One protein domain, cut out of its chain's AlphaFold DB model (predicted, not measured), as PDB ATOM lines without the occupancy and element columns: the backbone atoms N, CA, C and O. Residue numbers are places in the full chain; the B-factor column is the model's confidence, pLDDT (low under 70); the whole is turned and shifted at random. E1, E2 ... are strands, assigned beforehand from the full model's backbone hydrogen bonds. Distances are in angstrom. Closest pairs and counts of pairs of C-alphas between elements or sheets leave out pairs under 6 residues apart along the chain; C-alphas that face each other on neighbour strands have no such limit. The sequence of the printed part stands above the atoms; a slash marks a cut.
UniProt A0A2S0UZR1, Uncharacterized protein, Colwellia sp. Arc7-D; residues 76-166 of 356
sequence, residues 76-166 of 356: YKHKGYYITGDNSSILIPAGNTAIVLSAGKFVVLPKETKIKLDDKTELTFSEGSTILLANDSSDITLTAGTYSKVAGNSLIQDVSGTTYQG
ATOM      1  N   TYR A  76       7.616  -5.865  45.837       49.28
ATOM      2  CA  TYR A  76       6.186  -5.997  45.557       49.28
ATOM      3  C   TYR A  76       5.590  -7.204  46.279       49.28
ATOM      4  O   TYR A  76       6.173  -8.289  46.288       49.28
ATOM      5  N   LYS A  77       4.411  -7.002  46.883       51.34
ATOM      6  CA  LYS A  77       3.597  -8.043  47.522       51.34
ATOM      7  C   LYS A  77       2.759  -8.727  46.434       51.34
ATOM      8  O   LYS A  77       1.734  -8.185  46.028       51.34
ATOM      9  N   HIS A  78       3.206  -9.870  45.918       54.97
ATOM     10  CA  HIS A  78       2.525 -10.560  44.817       54.97
ATOM     11  C   HIS A  78       1.642 -11.693  45.350       54.97
ATOM     12  O   HIS A  78       2.153 -12.663  45.903       54.97
ATOM     13  N   LYS A  79       0.319 -11.591  45.165       65.75
ATOM     14  CA  LYS A  79      -0.618 -12.712  45.361       65.75
ATOM     15  C   LYS A  79      -0.573 -13.587  44.113       65.75
ATOM     16  O   LYS A  79      -1.170 -13.240  43.098       65.75
ATOM     17  N   GLY A  80       0.217 -14.655  44.165       73.69
ATOM     18  CA  GLY A  80       0.528 -15.484  43.003       73.69
ATOM     19  C   GLY A  80       0.016 -16.911  43.099       73.69
ATOM     20  O   GLY A  80      -0.179 -17.452  44.188       73.69
ATOM     21  N   TYR A  81      -0.145 -17.508  41.923       83.31
ATOM     22  CA  TYR A  81      -0.253 -18.946  41.740       83.31
ATOM     23  C   TYR A  81       1.107 -19.471  41.279       83.31
ATOM     24  O   TYR A  81       1.731 -18.878  40.398       83.31
ATOM     25  N   TYR A  82       1.555 -20.572  41.867       87.69
ATOM     26  CA  TYR A  82       2.804 -21.249  41.536       87.69
ATOM     27  C   TYR A  82       2.501 -22.698  41.187       87.69
ATOM     28  O   TYR A  82       1.621 -23.309  41.791       87.69
ATOM     29  N   ILE A  83       3.237 -23.243  40.226       89.44
ATOM     30  CA  ILE A  83       3.155 -24.651  39.841       89.44
ATOM     31  C   ILE A  83       4.466 -25.314  40.261       89.44
ATOM     32  O   ILE A  83       5.540 -24.764  40.016       89.44
ATOM     33  N   THR A  84       4.384 -26.462  40.926       90.19
ATOM     34  CA  THR A  84       5.562 -27.234  41.335       90.19
ATOM     35  C   THR A  84       6.217 -27.943  40.147       90.19
ATOM     36  O   THR A  84       5.538 -28.422  39.241       90.19
ATOM     37  N   GLY A  85       7.544 -28.047  40.169       88.44
ATOM     38  CA  GLY A  85       8.312 -28.934  39.295       88.44
ATOM     39  C   GLY A  85       8.584 -30.296  39.945       88.44
ATOM     40  O   GLY A  85       8.252 -30.533  41.106       88.44
ATOM     41  N   ASP A  86       9.253 -31.189  39.217       87.38
ATOM     42  CA  ASP A  86       9.481 -32.588  39.636       87.38
ATOM     43  C   ASP A  86      10.362 -32.755  40.891       87.38
ATOM     44  O   ASP A  86      10.350 -33.807  41.544       87.38
ATOM     45  N   ASN A  87      11.124 -31.716  41.239       89.06
ATOM     46  CA  ASN A  87      12.009 -31.667  42.406       89.06
ATOM     47  C   ASN A  87      11.500 -30.727  43.504       89.06
ATOM     48  O   ASN A  87      12.234 -30.406  44.440       89.06
ATOM     49  N   SER A  88      10.246 -30.280  43.413       93.31
ATOM     50  CA  SER A  88       9.693 -29.403  44.431       93.31
ATOM     51  C   SER A  88       9.534 -30.109  45.777       93.31
ATOM     52  O   SER A  88       9.235 -31.303  45.875       93.31
ATOM     53  N   SER A  89       9.719 -29.349  46.851       95.75
ATOM     54  CA  SER A  89       9.533 -29.845  48.213       95.75
ATOM     55  C   SER A  89       8.969 -28.770  49.129       95.75
ATOM     56  O   SER A  89       9.185 -27.576  48.921       95.75
ATOM     57  N   ILE A  90       8.233 -29.206  50.148       95.69
ATOM     58  CA  ILE A  90       7.547 -28.336  51.101       95.69
ATOM     59  C   ILE A  90       8.026 -28.649  52.509       95.69
ATOM     60  O   ILE A  90       8.095 -29.809  52.903       95.69
ATOM     61  N   LEU A  91       8.317 -27.600  53.268       95.81
ATOM     62  CA  LEU A  91       8.644 -27.647  54.682       95.81
ATOM     63  C   LEU A  91       7.579 -26.872  55.455       95.81
ATOM     64  O   LEU A  91       7.500 -25.645  55.356       95.81
ATOM     65  N   ILE A  92       6.801 -27.583  56.266       95.25
ATOM     66  CA  ILE A  92       5.944 -26.954  57.274       95.25
ATOM     67  C   ILE A  92       6.769 -26.651  58.544       95.25
ATOM     68  O   ILE A  92       7.629 -27.459  58.915       95.25
ATOM     69  N   PRO A  93       6.556 -25.505  59.222       94.06
ATOM     70  CA  PRO A  93       7.385 -25.105  60.357       94.06
ATOM     71  C   PRO A  93       7.307 -26.098  61.517       94.06
ATOM     72  O   PRO A  93       6.263 -26.711  61.761       94.06
ATOM     73  N   ALA A  94       8.402 -26.211  62.271       92.75
ATOM     74  CA  ALA A  94       8.455 -27.034  63.475       92.75
ATOM     75  C   ALA A  94       7.359 -26.630  64.483       92.75
ATOM     76  O   ALA A  94       7.038 -25.452  64.626       92.75
ATOM     77  N   GLY A  95       6.779 -27.616  65.171       90.44
ATOM     78  CA  GLY A  95       5.695 -27.407  66.142       90.44
ATOM     79  C   GLY A  95       4.277 -27.436  65.558       90.44
ATOM     80  O   GLY A  95       3.320 -27.449  66.328       90.44
ATOM     81  N   ASN A  96       4.120 -27.500  64.232       92.12
ATOM     82  CA  ASN A  96       2.821 -27.763  63.605       92.12
ATOM     83  C   ASN A  96       2.484 -29.264  63.624       92.12
ATOM     84  O   ASN A  96       3.373 -30.117  63.665       92.12
ATOM     85  N   THR A  97       1.194 -29.600  63.568       94.69
ATOM     86  CA  THR A  97       0.752 -30.982  63.342       94.69
ATOM     87  C   THR A  97       1.046 -31.409  61.908       94.69
ATOM     88  O   THR A  97       1.058 -30.580  60.999       94.69
ATOM     89  N   ALA A  98       1.277 -32.707  61.697       93.88
ATOM     90  CA  ALA A  98       1.429 -33.247  60.352       93.88
ATOM     91  C   ALA A  98       0.158 -32.993  59.525       93.88
ATOM     92  O   ALA A  98      -0.957 -33.046  60.052       93.88
ATOM     93  N   ILE A  99       0.338 -32.718  58.236       95.38
ATOM     94  CA  ILE A  99      -0.753 -32.399  57.311       95.38
ATOM     95  C   ILE A  99      -0.752 -33.438  56.199       95.38
ATOM     96  O   ILE A  99       0.265 -33.630  55.536       95.38
ATOM     97  N   VAL A 100      -1.891 -34.092  55.977       95.62
ATOM     98  CA  VAL A 100      -2.072 -34.997  54.839       95.62
ATOM     99  C   VAL A 100      -2.623 -34.198  53.667       95.62
ATOM    100  O   VAL A 100      -3.672 -33.561  53.768       95.62
ATOM    101  N   LEU A 101      -1.893 -34.225  52.561       94.69
ATOM    102  CA  LEU A 101      -2.327 -33.711  51.278       94.69
ATOM    103  C   LEU A 101      -2.900 -34.868  50.463       94.69
ATOM    104  O   LEU A 101      -2.210 -35.867  50.267       94.69
ATOM    105  N   SER A 102      -4.118 -34.704  49.954       92.31
ATOM    106  CA  SER A 102      -4.742 -35.658  49.033       92.31
ATOM    107  C   SER A 102      -5.023 -34.990  47.690       92.31
ATOM    108  O   SER A 102      -5.328 -33.793  47.638       92.31
ATOM    109  N   ALA A 103      -4.943 -35.760  46.605       89.00
ATOM    110  CA  ALA A 103      -5.228 -35.271  45.258       89.00
ATOM    111  C   ALA A 103      -6.623 -34.624  45.160       89.00
ATOM    112  O   ALA A 103      -7.596 -35.091  45.760       89.00
ATOM    113  N   GLY A 104      -6.720 -33.521  44.413       80.19
ATOM    114  CA  GLY A 104      -7.997 -32.847  44.150       80.19
ATOM    115  C   GLY A 104      -8.587 -32.046  45.322       80.19
ATOM    116  O   GLY A 104      -9.681 -31.499  45.183       80.19
ATOM    117  N   LYS A 105      -7.898 -31.941  46.470       87.69
ATOM    118  CA  LYS A 105      -8.343 -31.132  47.618       87.69
ATOM    119  C   LYS A 105      -7.398 -29.973  47.904       87.69
ATOM    120  O   LYS A 105      -6.186 -30.156  47.994       87.69
ATOM    121  N   PHE A 106      -7.974 -28.790  48.114       89.25
ATOM    122  CA  PHE A 106      -7.236 -27.641  48.627       89.25
ATOM    123  C   PHE A 106      -6.980 -27.804  50.123       89.25
ATOM    124  O   PHE A 106      -7.911 -28.021  50.901       89.25
ATOM    125  N   VAL A 107      -5.722 -27.659  50.522       91.62
ATOM    126  CA  VAL A 107      -5.294 -27.704  51.921       91.62
ATOM    127  C   VAL A 107      -4.609 -26.393  52.281       91.62
ATOM    128  O   VAL A 107      -3.775 -25.893  51.530       91.62
ATOM    129  N   VAL A 108      -4.972 -25.831  53.434       91.12
ATOM    130  CA  VAL A 108      -4.343 -24.622  53.974       91.12
ATOM    131  C   VAL A 108      -3.049 -25.010  54.681       91.12
ATOM    132  O   VAL A 108      -3.048 -25.822  55.604       91.12
ATOM    133  N   LEU A 109      -1.949 -24.414  54.244       92.38
ATOM    134  CA  LEU A 109      -0.629 -24.550  54.831       92.38
ATOM    135  C   LEU A 109      -0.430 -23.485  55.919       92.38
ATOM    136  O   LEU A 109      -0.874 -22.341  55.760       92.38
ATOM    137  N   PRO A 110       0.248 -23.833  57.026       91.88
ATOM    138  CA  PRO A 110       0.502 -22.904  58.115       91.88
ATOM    139  C   PRO A 110       1.380 -21.733  57.656       91.88
ATOM    140  O   PRO A 110       2.114 -21.814  56.665       91.88
ATOM    141  N   LYS A 111       1.335 -20.632  58.413       90.38
ATOM    142  CA  LYS A 111       2.278 -19.516  58.247       90.38
ATOM    143  C   LYS A 111       3.723 -20.016  58.295       90.38
ATOM    144  O   LYS A 111       3.997 -21.018  58.939       90.38
ATOM    145  N   GLU A 112       4.630 -19.303  57.640       89.75
ATOM    146  CA  GLU A 112       6.066 -19.611  57.554       89.75
ATOM    147  C   GLU A 112       6.398 -20.926  56.826       89.75
ATOM    148  O   GLU A 112       7.548 -21.365  56.839       89.75
ATOM    149  N   THR A 113       5.422 -21.545  56.151       92.25
ATOM    150  CA  THR A 113       5.687 -22.685  55.268       92.25
ATOM    151  C   THR A 113       6.664 -22.270  54.175       92.25
ATOM    152  O   THR A 113       6.486 -21.230  53.529       92.25
ATOM    153  N   LYS A 114       7.690 -23.098  53.963       91.88
ATOM    154  CA  LYS A 114       8.675 -22.908  52.902       91.88
ATOM    155  C   LYS A 114       8.439 -23.886  51.771       91.88
ATOM    156  O   LYS A 114       8.168 -25.060  52.014       91.88
ATOM    157  N   ILE A 115       8.579 -23.415  50.541       91.50
ATOM    158  CA  ILE A 115       8.420 -24.241  49.348       91.50
ATOM    159  C   ILE A 115       9.597 -24.015  48.418       91.50
ATOM    160  O   ILE A 115       9.826 -22.897  47.966       91.50
ATOM    161  N   LYS A 116      10.308 -25.089  48.094       92.38
ATOM    162  CA  LYS A 116      11.283 -25.103  47.008       92.38
ATOM    163  C   LYS A 116      10.552 -25.472  45.730       92.38
ATOM    164  O   LYS A 116      10.013 -26.574  45.650       92.38
ATOM    165  N   LEU A 117      10.498 -24.555  44.766       85.44
ATOM    166  CA  LEU A 117       9.959 -24.843  43.432       85.44
ATOM    167  C   LEU A 117      10.988 -25.621  42.601       85.44
ATOM    168  O   LEU A 117      10.633 -26.562  41.894       85.44
ATOM    169  N   ASP A 118      12.261 -25.279  42.770       79.81
ATOM    170  CA  ASP A 118      13.425 -25.906  42.148       79.81
ATOM    171  C   ASP A 118      14.655 -25.759  43.074       79.81
ATOM    172  O   ASP A 118      14.536 -25.290  44.210       79.81
ATOM    173  N   ASP A 119      15.840 -26.154  42.601       75.62
ATOM    174  CA  ASP A 119      17.088 -26.112  43.381       75.62
ATOM    175  C   ASP A 119      17.547 -24.693  43.771       75.62
ATOM    176  O   ASP A 119      18.376 -24.528  44.667       75.62
ATOM    177  N   LYS A 120      17.044 -23.660  43.088       76.62
ATOM    178  CA  LYS A 120      17.453 -22.254  43.226       76.62
ATOM    179  C   LYS A 120      16.344 -21.354  43.775       76.62
ATOM    180  O   LYS A 120      16.650 -20.269  44.265       76.62
ATOM    181  N   THR A 121      15.088 -21.787  43.715       79.12
ATOM    182  CA  THR A 121      13.923 -20.972  44.063       79.12
ATOM    183  C   THR A 121      13.229 -21.512  45.311       79.12
ATOM    184  O   THR A 121      12.497 -22.499  45.249       79.12
ATOM    185  N   GLU A 122      13.412 -20.828  46.444       86.69
ATOM    186  CA  GLU A 122      12.688 -21.083  47.694       86.69
ATOM    187  C   GLU A 122      11.764 -19.910  48.040       86.69
ATOM    188  O   GLU A 122      12.182 -18.754  48.090       86.69
ATOM    189  N   LEU A 123      10.501 -20.224  48.313       84.75
ATOM    190  CA  LEU A 123       9.464 -19.294  48.736       84.75
ATOM    191  C   LEU A 123       9.157 -19.502  50.216       84.75
ATOM    192  O   LEU A 123       9.139 -20.635  50.689       84.75
ATOM    193  N   THR A 124       8.884 -18.424  50.949       87.12
ATOM    194  CA  THR A 124       8.415 -18.478  52.343       87.12
ATOM    195  C   THR A 124       7.135 -17.662  52.468       87.12
ATOM    196  O   THR A 124       7.146 -16.465  52.188       87.12
ATOM    197  N   PHE A 125       6.043 -18.289  52.904       82.19
ATOM    198  CA  PHE A 125       4.728 -17.644  52.987       82.19
ATOM    199  C   PHE A 125       4.482 -17.055  54.377       82.19
ATOM    200  O   PHE A 125       4.535 -17.770  55.372       82.19
ATOM    201  N   SER A 126       4.182 -15.758  54.470       74.06
ATOM    202  CA  SER A 126       4.096 -15.049  55.758       74.06
ATOM    203  C   SER A 126       2.783 -15.252  56.520       74.06
ATOM    204  O   SER A 126       2.805 -15.254  57.747       74.06
ATOM    205  N   GLU A 127       1.645 -15.432  55.838       72.12
ATOM    206  CA  GLU A 127       0.328 -15.536  56.507       72.12
ATOM    207  C   GLU A 127      -0.446 -16.812  56.124       72.12
ATOM    208  O   GLU A 127      -1.652 -16.906  56.334       72.12
ATOM    209  N   GLY A 128       0.269 -17.816  55.606       72.19
ATOM    210  CA  GLY A 128      -0.286 -19.079  55.115       72.19
ATOM    211  C   GLY A 128      -0.424 -19.103  53.592       72.19
ATOM    212  O   GLY A 128      -0.399 -18.071  52.922       72.19
ATOM    213  N   SER A 129      -0.532 -20.303  53.036       84.69
ATOM    214  CA  SER A 129      -0.761 -20.549  51.608       84.69
ATOM    215  C   SER A 129      -1.760 -21.690  51.451       84.69
ATOM    216  O   SER A 129      -2.082 -22.371  52.419       84.69
ATOM    217  N   THR A 130      -2.303 -21.893  50.258       89.19
ATOM    218  CA  THR A 130      -3.076 -23.106  49.963       89.19
ATOM    219  C   THR A 130      -2.366 -23.922  48.904       89.19
ATOM    220  O   THR A 130      -1.673 -23.368  48.050       89.19
ATOM    221  N   ILE A 131      -2.520 -25.236  48.976       92.31
ATOM    222  CA  ILE A 131      -1.983 -26.163  47.989       92.31
ATOM    223  C   ILE A 131      -3.064 -27.123  47.511       92.31
ATOM    224  O   ILE A 131      -3.897 -27.572  48.297       92.31
ATOM    225  N   LEU A 132      -3.011 -27.447  46.226       92.38
ATOM    226  CA  LEU A 132      -3.759 -28.501  45.566       92.38
ATOM    227  C   LEU A 132      -2.752 -29.445  44.901       92.38
ATOM    228  O   LEU A 132      -2.019 -29.028  44.002       92.38
ATOM    229  N   LEU A 133      -2.708 -30.704  45.341       92.19
ATOM    230  CA  LEU A 133      -1.905 -31.728  44.666       92.19
ATOM    231  C   LEU A 133      -2.464 -32.028  43.274       92.19
ATOM    232  O   LEU A 133      -3.683 -32.004  43.078       92.19
ATOM    233  N   ALA A 134      -1.575 -32.356  42.334       88.94
ATOM    234  CA  ALA A 134      -1.973 -32.826  41.012       88.94
ATOM    235  C   ALA A 134      -2.905 -34.052  41.117       88.94
ATOM    236  O   ALA A 134      -2.783 -34.875  42.027       88.94
ATOM    237  N   ASN A 135      -3.872 -34.151  40.202       85.06
ATOM    238  CA  ASN A 135      -4.993 -35.100  40.296       85.06
ATOM    239  C   ASN A 135      -4.577 -36.582  40.314       85.06
ATOM    240  O   ASN A 135      -5.333 -37.424  40.785       85.06
ATOM    241  N   ASP A 136      -3.400 -36.897  39.789       86.62
ATOM    242  CA  ASP A 136      -2.802 -38.228  39.679       86.62
ATOM    243  C   ASP A 136      -1.759 -38.519  40.773       86.62
ATOM    244  O   ASP A 136      -1.111 -39.566  40.766       86.62
ATOM    245  N   SER A 137      -1.593 -37.608  41.734       88.12
ATOM    246  CA  SER A 137      -0.624 -37.761  42.818       88.12
ATOM    247  C   SER A 137      -1.130 -38.682  43.923       88.12
ATOM    248  O   SER A 137      -2.299 -38.654  44.302       88.12
ATOM    249  N   SER A 138      -0.222 -39.474  44.491       92.56
ATOM    250  CA  SER A 138      -0.480 -40.190  45.743       92.56
ATOM    251  C   SER A 138      -0.588 -39.209  46.910       92.56
ATOM    252  O   SER A 138       0.017 -38.136  46.874       92.56
ATOM    253  N   ASP A 139      -1.305 -39.597  47.964       93.62
ATOM    254  CA  ASP A 139      -1.377 -38.805  49.190       93.62
ATOM    255  C   ASP A 139       0.016 -38.614  49.808       93.62
ATOM    256  O   ASP A 139       0.838 -39.534  49.856       93.62
ATOM    257  N   ILE A 140       0.281 -37.404  50.304       94.62
ATOM    258  CA  ILE A 140       1.570 -37.013  50.882       94.62
ATOM    259  C   ILE A 140       1.338 -36.542  52.311       94.62
ATOM    260  O   ILE A 140       0.486 -35.695  52.561       94.62
ATOM    261  N   THR A 141       2.123 -37.047  53.258       96.19
ATOM    262  CA  THR A 141       2.111 -36.542  54.637       96.19
ATOM    263  C   THR A 141       3.255 -35.558  54.833       96.19
ATOM    264  O   THR A 141       4.422 -35.946  54.850       96.19
ATOM    265  N   LEU A 142       2.922 -34.280  54.999       96.00
ATOM    266  CA  LEU A 142       3.876 -33.241  55.358       96.00
ATOM    267  C   LEU A 142       4.204 -33.355  56.847       96.00
ATOM    268  O   LEU A 142       3.317 -33.223  57.694       96.00
ATOM    269  N   THR A 143       5.477 -33.582  57.164       95.25
ATOM    270  CA  THR A 143       5.963 -33.656  58.549       95.25
ATOM    271  C   THR A 143       6.593 -32.330  58.969       95.25
ATOM    272  O   THR A 143       7.346 -31.718  58.215       95.25
ATOM    273  N   ALA A 144       6.279 -31.866  60.181       95.12
ATOM    274  CA  ALA A 144       6.814 -30.618  60.717       95.12
ATOM    275  C   ALA A 144       8.340 -30.665  60.842       95.12
ATOM    276  O   ALA A 144       8.899 -31.614  61.386       95.12
ATOM    277  N   GLY A 145       9.012 -29.615  60.367       94.44
ATOM    278  CA  GLY A 145      10.464 -29.477  60.484       94.44
ATOM    279  C   GLY A 145      11.288 -30.234  59.437       94.44
ATOM    280  O   GLY A 145      12.510 -30.101  59.450       94.44
ATOM    281  N   THR A 146      10.670 -30.968  58.504       95.44
ATOM    282  CA  THR A 146      11.379 -31.644  57.406       95.44
ATOM    283  C   THR A 146      10.783 -31.322  56.033       95.44
ATOM    284  O   THR A 146       9.576 -31.139  55.881       95.44
ATOM    285  N   TYR A 147      11.641 -31.236  55.009       95.94
ATOM    286  CA  TYR A 147      11.172 -31.095  53.628       95.94
ATOM    287  C   TYR A 147      10.563 -32.414  53.161       95.94
ATOM    288  O   TYR A 147      11.214 -33.456  53.179       95.94
ATOM    289  N   SER A 148       9.319 -32.343  52.707       95.56
ATOM    290  CA  SER A 148       8.600 -33.444  52.077       95.56
ATOM    291  C   SER A 148       8.537 -33.185  50.576       95.56
ATOM    292  O   SER A 148       8.206 -32.074  50.153       95.56
ATOM    293  N   LYS A 149       8.890 -34.182  49.761       95.06
ATOM    294  CA  LYS A 149       8.791 -34.068  48.301       95.06
ATOM    295  C   LYS A 149       7.325 -33.908  47.903       95.06
ATOM    296  O   LYS A 149       6.464 -34.570  48.475       95.06
ATOM    297  N   VAL A 150       7.060 -33.046  46.928       93.50
ATOM    298  CA  VAL A 150       5.722 -32.831  46.372       93.50
ATOM    299  C   VAL A 150       5.740 -33.160  44.891       93.50
ATOM    300  O   VAL A 150       6.755 -32.979  44.221       93.50
ATOM    301  N   ALA A 151       4.632 -33.701  44.393       90.88
ATOM    302  CA  ALA A 151       4.493 -34.016  42.983       90.88
ATOM    303  C   ALA A 151       4.605 -32.749  42.124       90.88
ATOM    304  O   ALA A 151       4.134 -31.676  42.524       90.88
ATOM    305  N   GLY A 152       5.195 -32.884  40.937       90.38
ATOM    306  CA  GLY A 152       5.149 -31.843  39.914       90.38
ATOM    307  C   GLY A 152       3.705 -31.517  39.520       90.38
ATOM    308  O   GLY A 152       2.785 -32.291  39.781       90.38
ATOM    309  N   ASN A 153       3.497 -30.350  38.917       90.25
ATOM    310  CA  ASN A 153       2.188 -29.846  38.490       90.25
ATOM    311  C   ASN A 153       1.155 -29.634  39.616       90.25
ATOM    312  O   ASN A 153      -0.030 -29.451  39.340       90.25
ATOM    313  N   SER A 154       1.581 -29.613  40.878       90.94
ATOM    314  CA  SER A 154       0.732 -29.210  42.001       90.94
ATOM    315  C   SER A 154       0.619 -27.687  42.040       90.94
ATOM    316  O   SER A 154       1.593 -26.969  41.800       90.94
ATOM    317  N   LEU A 155      -0.574 -27.182  42.347       91.25
ATOM    318  CA  LEU A 155      -0.866 -25.754  42.384       91.25
ATOM    319  C   LEU A 155      -0.718 -25.224  43.807       91.25
ATOM    320  O   LEU A 155      -1.360 -25.718  44.731       91.25
ATOM    321  N   ILE A 156       0.066 -24.169  43.969       89.56
ATOM    322  CA  ILE A 156       0.190 -23.422  45.217       89.56
ATOM    323  C   ILE A 156      -0.377 -22.032  44.996       89.56
ATOM    324  O   ILE A 156       0.023 -21.328  44.072       89.56
ATOM    325  N   GLN A 157      -1.270 -21.609  45.875       87.12
ATOM    326  CA  GLN A 157      -1.807 -20.262  45.879       87.12
ATOM    327  C   GLN A 157      -1.365 -19.534  47.142       87.12
ATOM    328  O   GLN A 157      -1.651 -19.947  48.270       87.12
ATOM    329  N   ASP A 158      -0.708 -18.402  46.936       81.12
ATOM    330  CA  ASP A 158      -0.402 -17.469  48.003       81.12
ATOM    331  C   ASP A 158      -1.626 -16.615  48.333       81.12
ATOM    332  O   ASP A 158      -2.004 -15.708  47.587       81.12
ATOM    333  N   VAL A 159      -2.252 -16.900  49.471       68.50
ATOM    334  CA  VAL A 159      -3.417 -16.145  49.948       68.50
ATOM    335  C   VAL A 159      -3.033 -14.789  50.555       68.50
ATOM    336  O   VAL A 159      -3.861 -13.874  50.593       68.50
ATOM    337  N   SER A 160      -1.773 -14.616  50.964       62.12
ATOM    338  CA  SER A 160      -1.300 -13.452  51.725       62.12
ATOM    339  C   SER A 160      -0.538 -12.424  50.885       62.12
ATOM    340  O   SER A 160      -0.645 -11.216  51.126       62.12
ATOM    341  N   GLY A 161       0.149 -12.892  49.843       56.19
ATOM    342  CA  GLY A 161       1.040 -12.130  48.982       56.19
ATOM    343  C   GLY A 161       2.453 -12.059  49.565       56.19
ATOM    344  O   GLY A 161       2.699 -11.361  50.547       56.19
ATOM    345  N   THR A 162       3.395 -12.757  48.946       52.62
ATOM    346  CA  THR A 162       4.794 -12.842  49.359       52.62
ATOM    347  C   THR A 162       5.540 -11.657  48.761       52.62
ATOM    348  O   THR A 162       5.266 -11.228  47.637       52.62
ATOM    349  N   THR A 163       6.461 -11.080  49.532       46.50
ATOM    350  CA  THR A 163       7.275  -9.955  49.059       46.50
ATOM    351  C   THR A 163       8.456 -10.500  48.266       46.50
ATOM    352  O   THR A 163       9.364 -11.084  48.852       46.50
ATOM    353  N   TYR A 164       8.463 -10.299  46.951       51.19
ATOM    354  CA  TYR A 164       9.608 -10.644  46.108       51.19
ATOM    355  C   TYR A 164      10.580  -9.463  46.035       51.19
ATOM    356  O   TYR A 164      10.156  -8.312  45.923       51.19
ATOM    357  N   GLN A 165      11.885  -9.745  46.078       43.75
ATOM    358  CA  GLN A 165      12.906  -8.830  45.561       43.75
ATOM    359  C   GLN A 165      13.221  -9.263  44.131       43.75
ATOM    360  O   GLN A 165      13.934 -10.238  43.917       43.75
ATOM    361  N   GLY A 166      12.636  -8.570  43.160       48.03
ATOM    362  CA  GLY A 166      12.914  -8.758  41.740       48.03
ATOM    363  C   GLY A 166      13.341  -7.441  41.101       48.03
ATOM    364  O   GLY A 166      13.068  -6.364  41.635       48.03
TER     365      GLY A 166
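AT A GLANCE: This is residues 76 to 166 of the 356 residues of an uncharacterized protein of Colwellia sp. Arc7-D (UniProt A0A2S0UZR1). A doubled ribbon of chain is rolled up into a small body, with two short-stranded sheets partly face to face as its walls: E2, E11, E8, E5 in one and E7, E6, E3, E10 in the other. The pair E4 and E9 covers one side between these walls, and the low-confidence pair E1 and E12 lies at the opposite end of the long axis. The ribbon pairs E1 with E12, E2 with E11, E3 with E10, E4 with E9 and E5 with E8, and turns back at the hairpin E6 and E7. The printed part has 91 residues with twelve named strands, E1 to E12 in order, and no named helix; the class is all strand, with 40 residues, under half, in named elements, and the sheets are antiparallel. It is compact, with a radius of gyration of the C-alphas of 12.0 A and spans of 35 by 28 by 23 A.

IN THESE COORDINATES: One sheet of four holds E2, residues 81 to 83, E11, residues 155 to 157, E8, residues 129 to 132 and 10.4 A long, and E5, residues 106 to 109 and 9.6 A long. The other holds E7, residues 122 to 124, E6, 114 to 116, E3, 89 to 91, and E10, 147 to 149. E4 is residues 99 to 101 and E9 is 140 to 142. E1, residues 76 to 78, begins at C-alpha 76 (6.186, -5.997, 45.557); E12, residues 162 to 166 and 11.9 A long, ends at C-alpha 166 (12.914, -8.758, 41.740).

HOW THE PARTS SIT: In the first sheet E2 and E5 are edge strands, and its strands' lines turn by 80 degrees from edge to edge. N 82 and O 156 of E2 and E11 are 2.8 A apart, N 132 and O 155 of E8 and E11 2.8 A, and N 109 and O 129 of E5 and E8 2.7 A, each within hydrogen-bond range. In the second sheet, with edge strands E7 and E10, the turn is 60 degrees; in range are N 115 and O 123 of E6 and E7, 2.8 A, N 91 and O 114 of E3 and E6, 2.8 A, and N 148 and O 90 of E10 and E3, 2.8 A. E4 and E9 are antiparallel at 153 degrees, with N 101 and O 140 2.8 A apart. The closest C-alphas of E9 and E10, Leu 142 and Ser 148, are 5.8 A apart; those of E4 and E5, Leu 101 and Val 107, 6.7 A. E1 and E12 are antiparallel, with N 78 and O 162 3.0 A apart. E1 runs on into E2 across a break of 2 residues, at 68 degrees.

THE WHOLE: The two C-alphas farthest apart, of Tyr 76 and Ser 138, are 34.8 A apart. The printed part has no cut and no long link. Mean pLDDT of the printed part is 84.8; residues 76 to 79 and 159 to 166 are under 70.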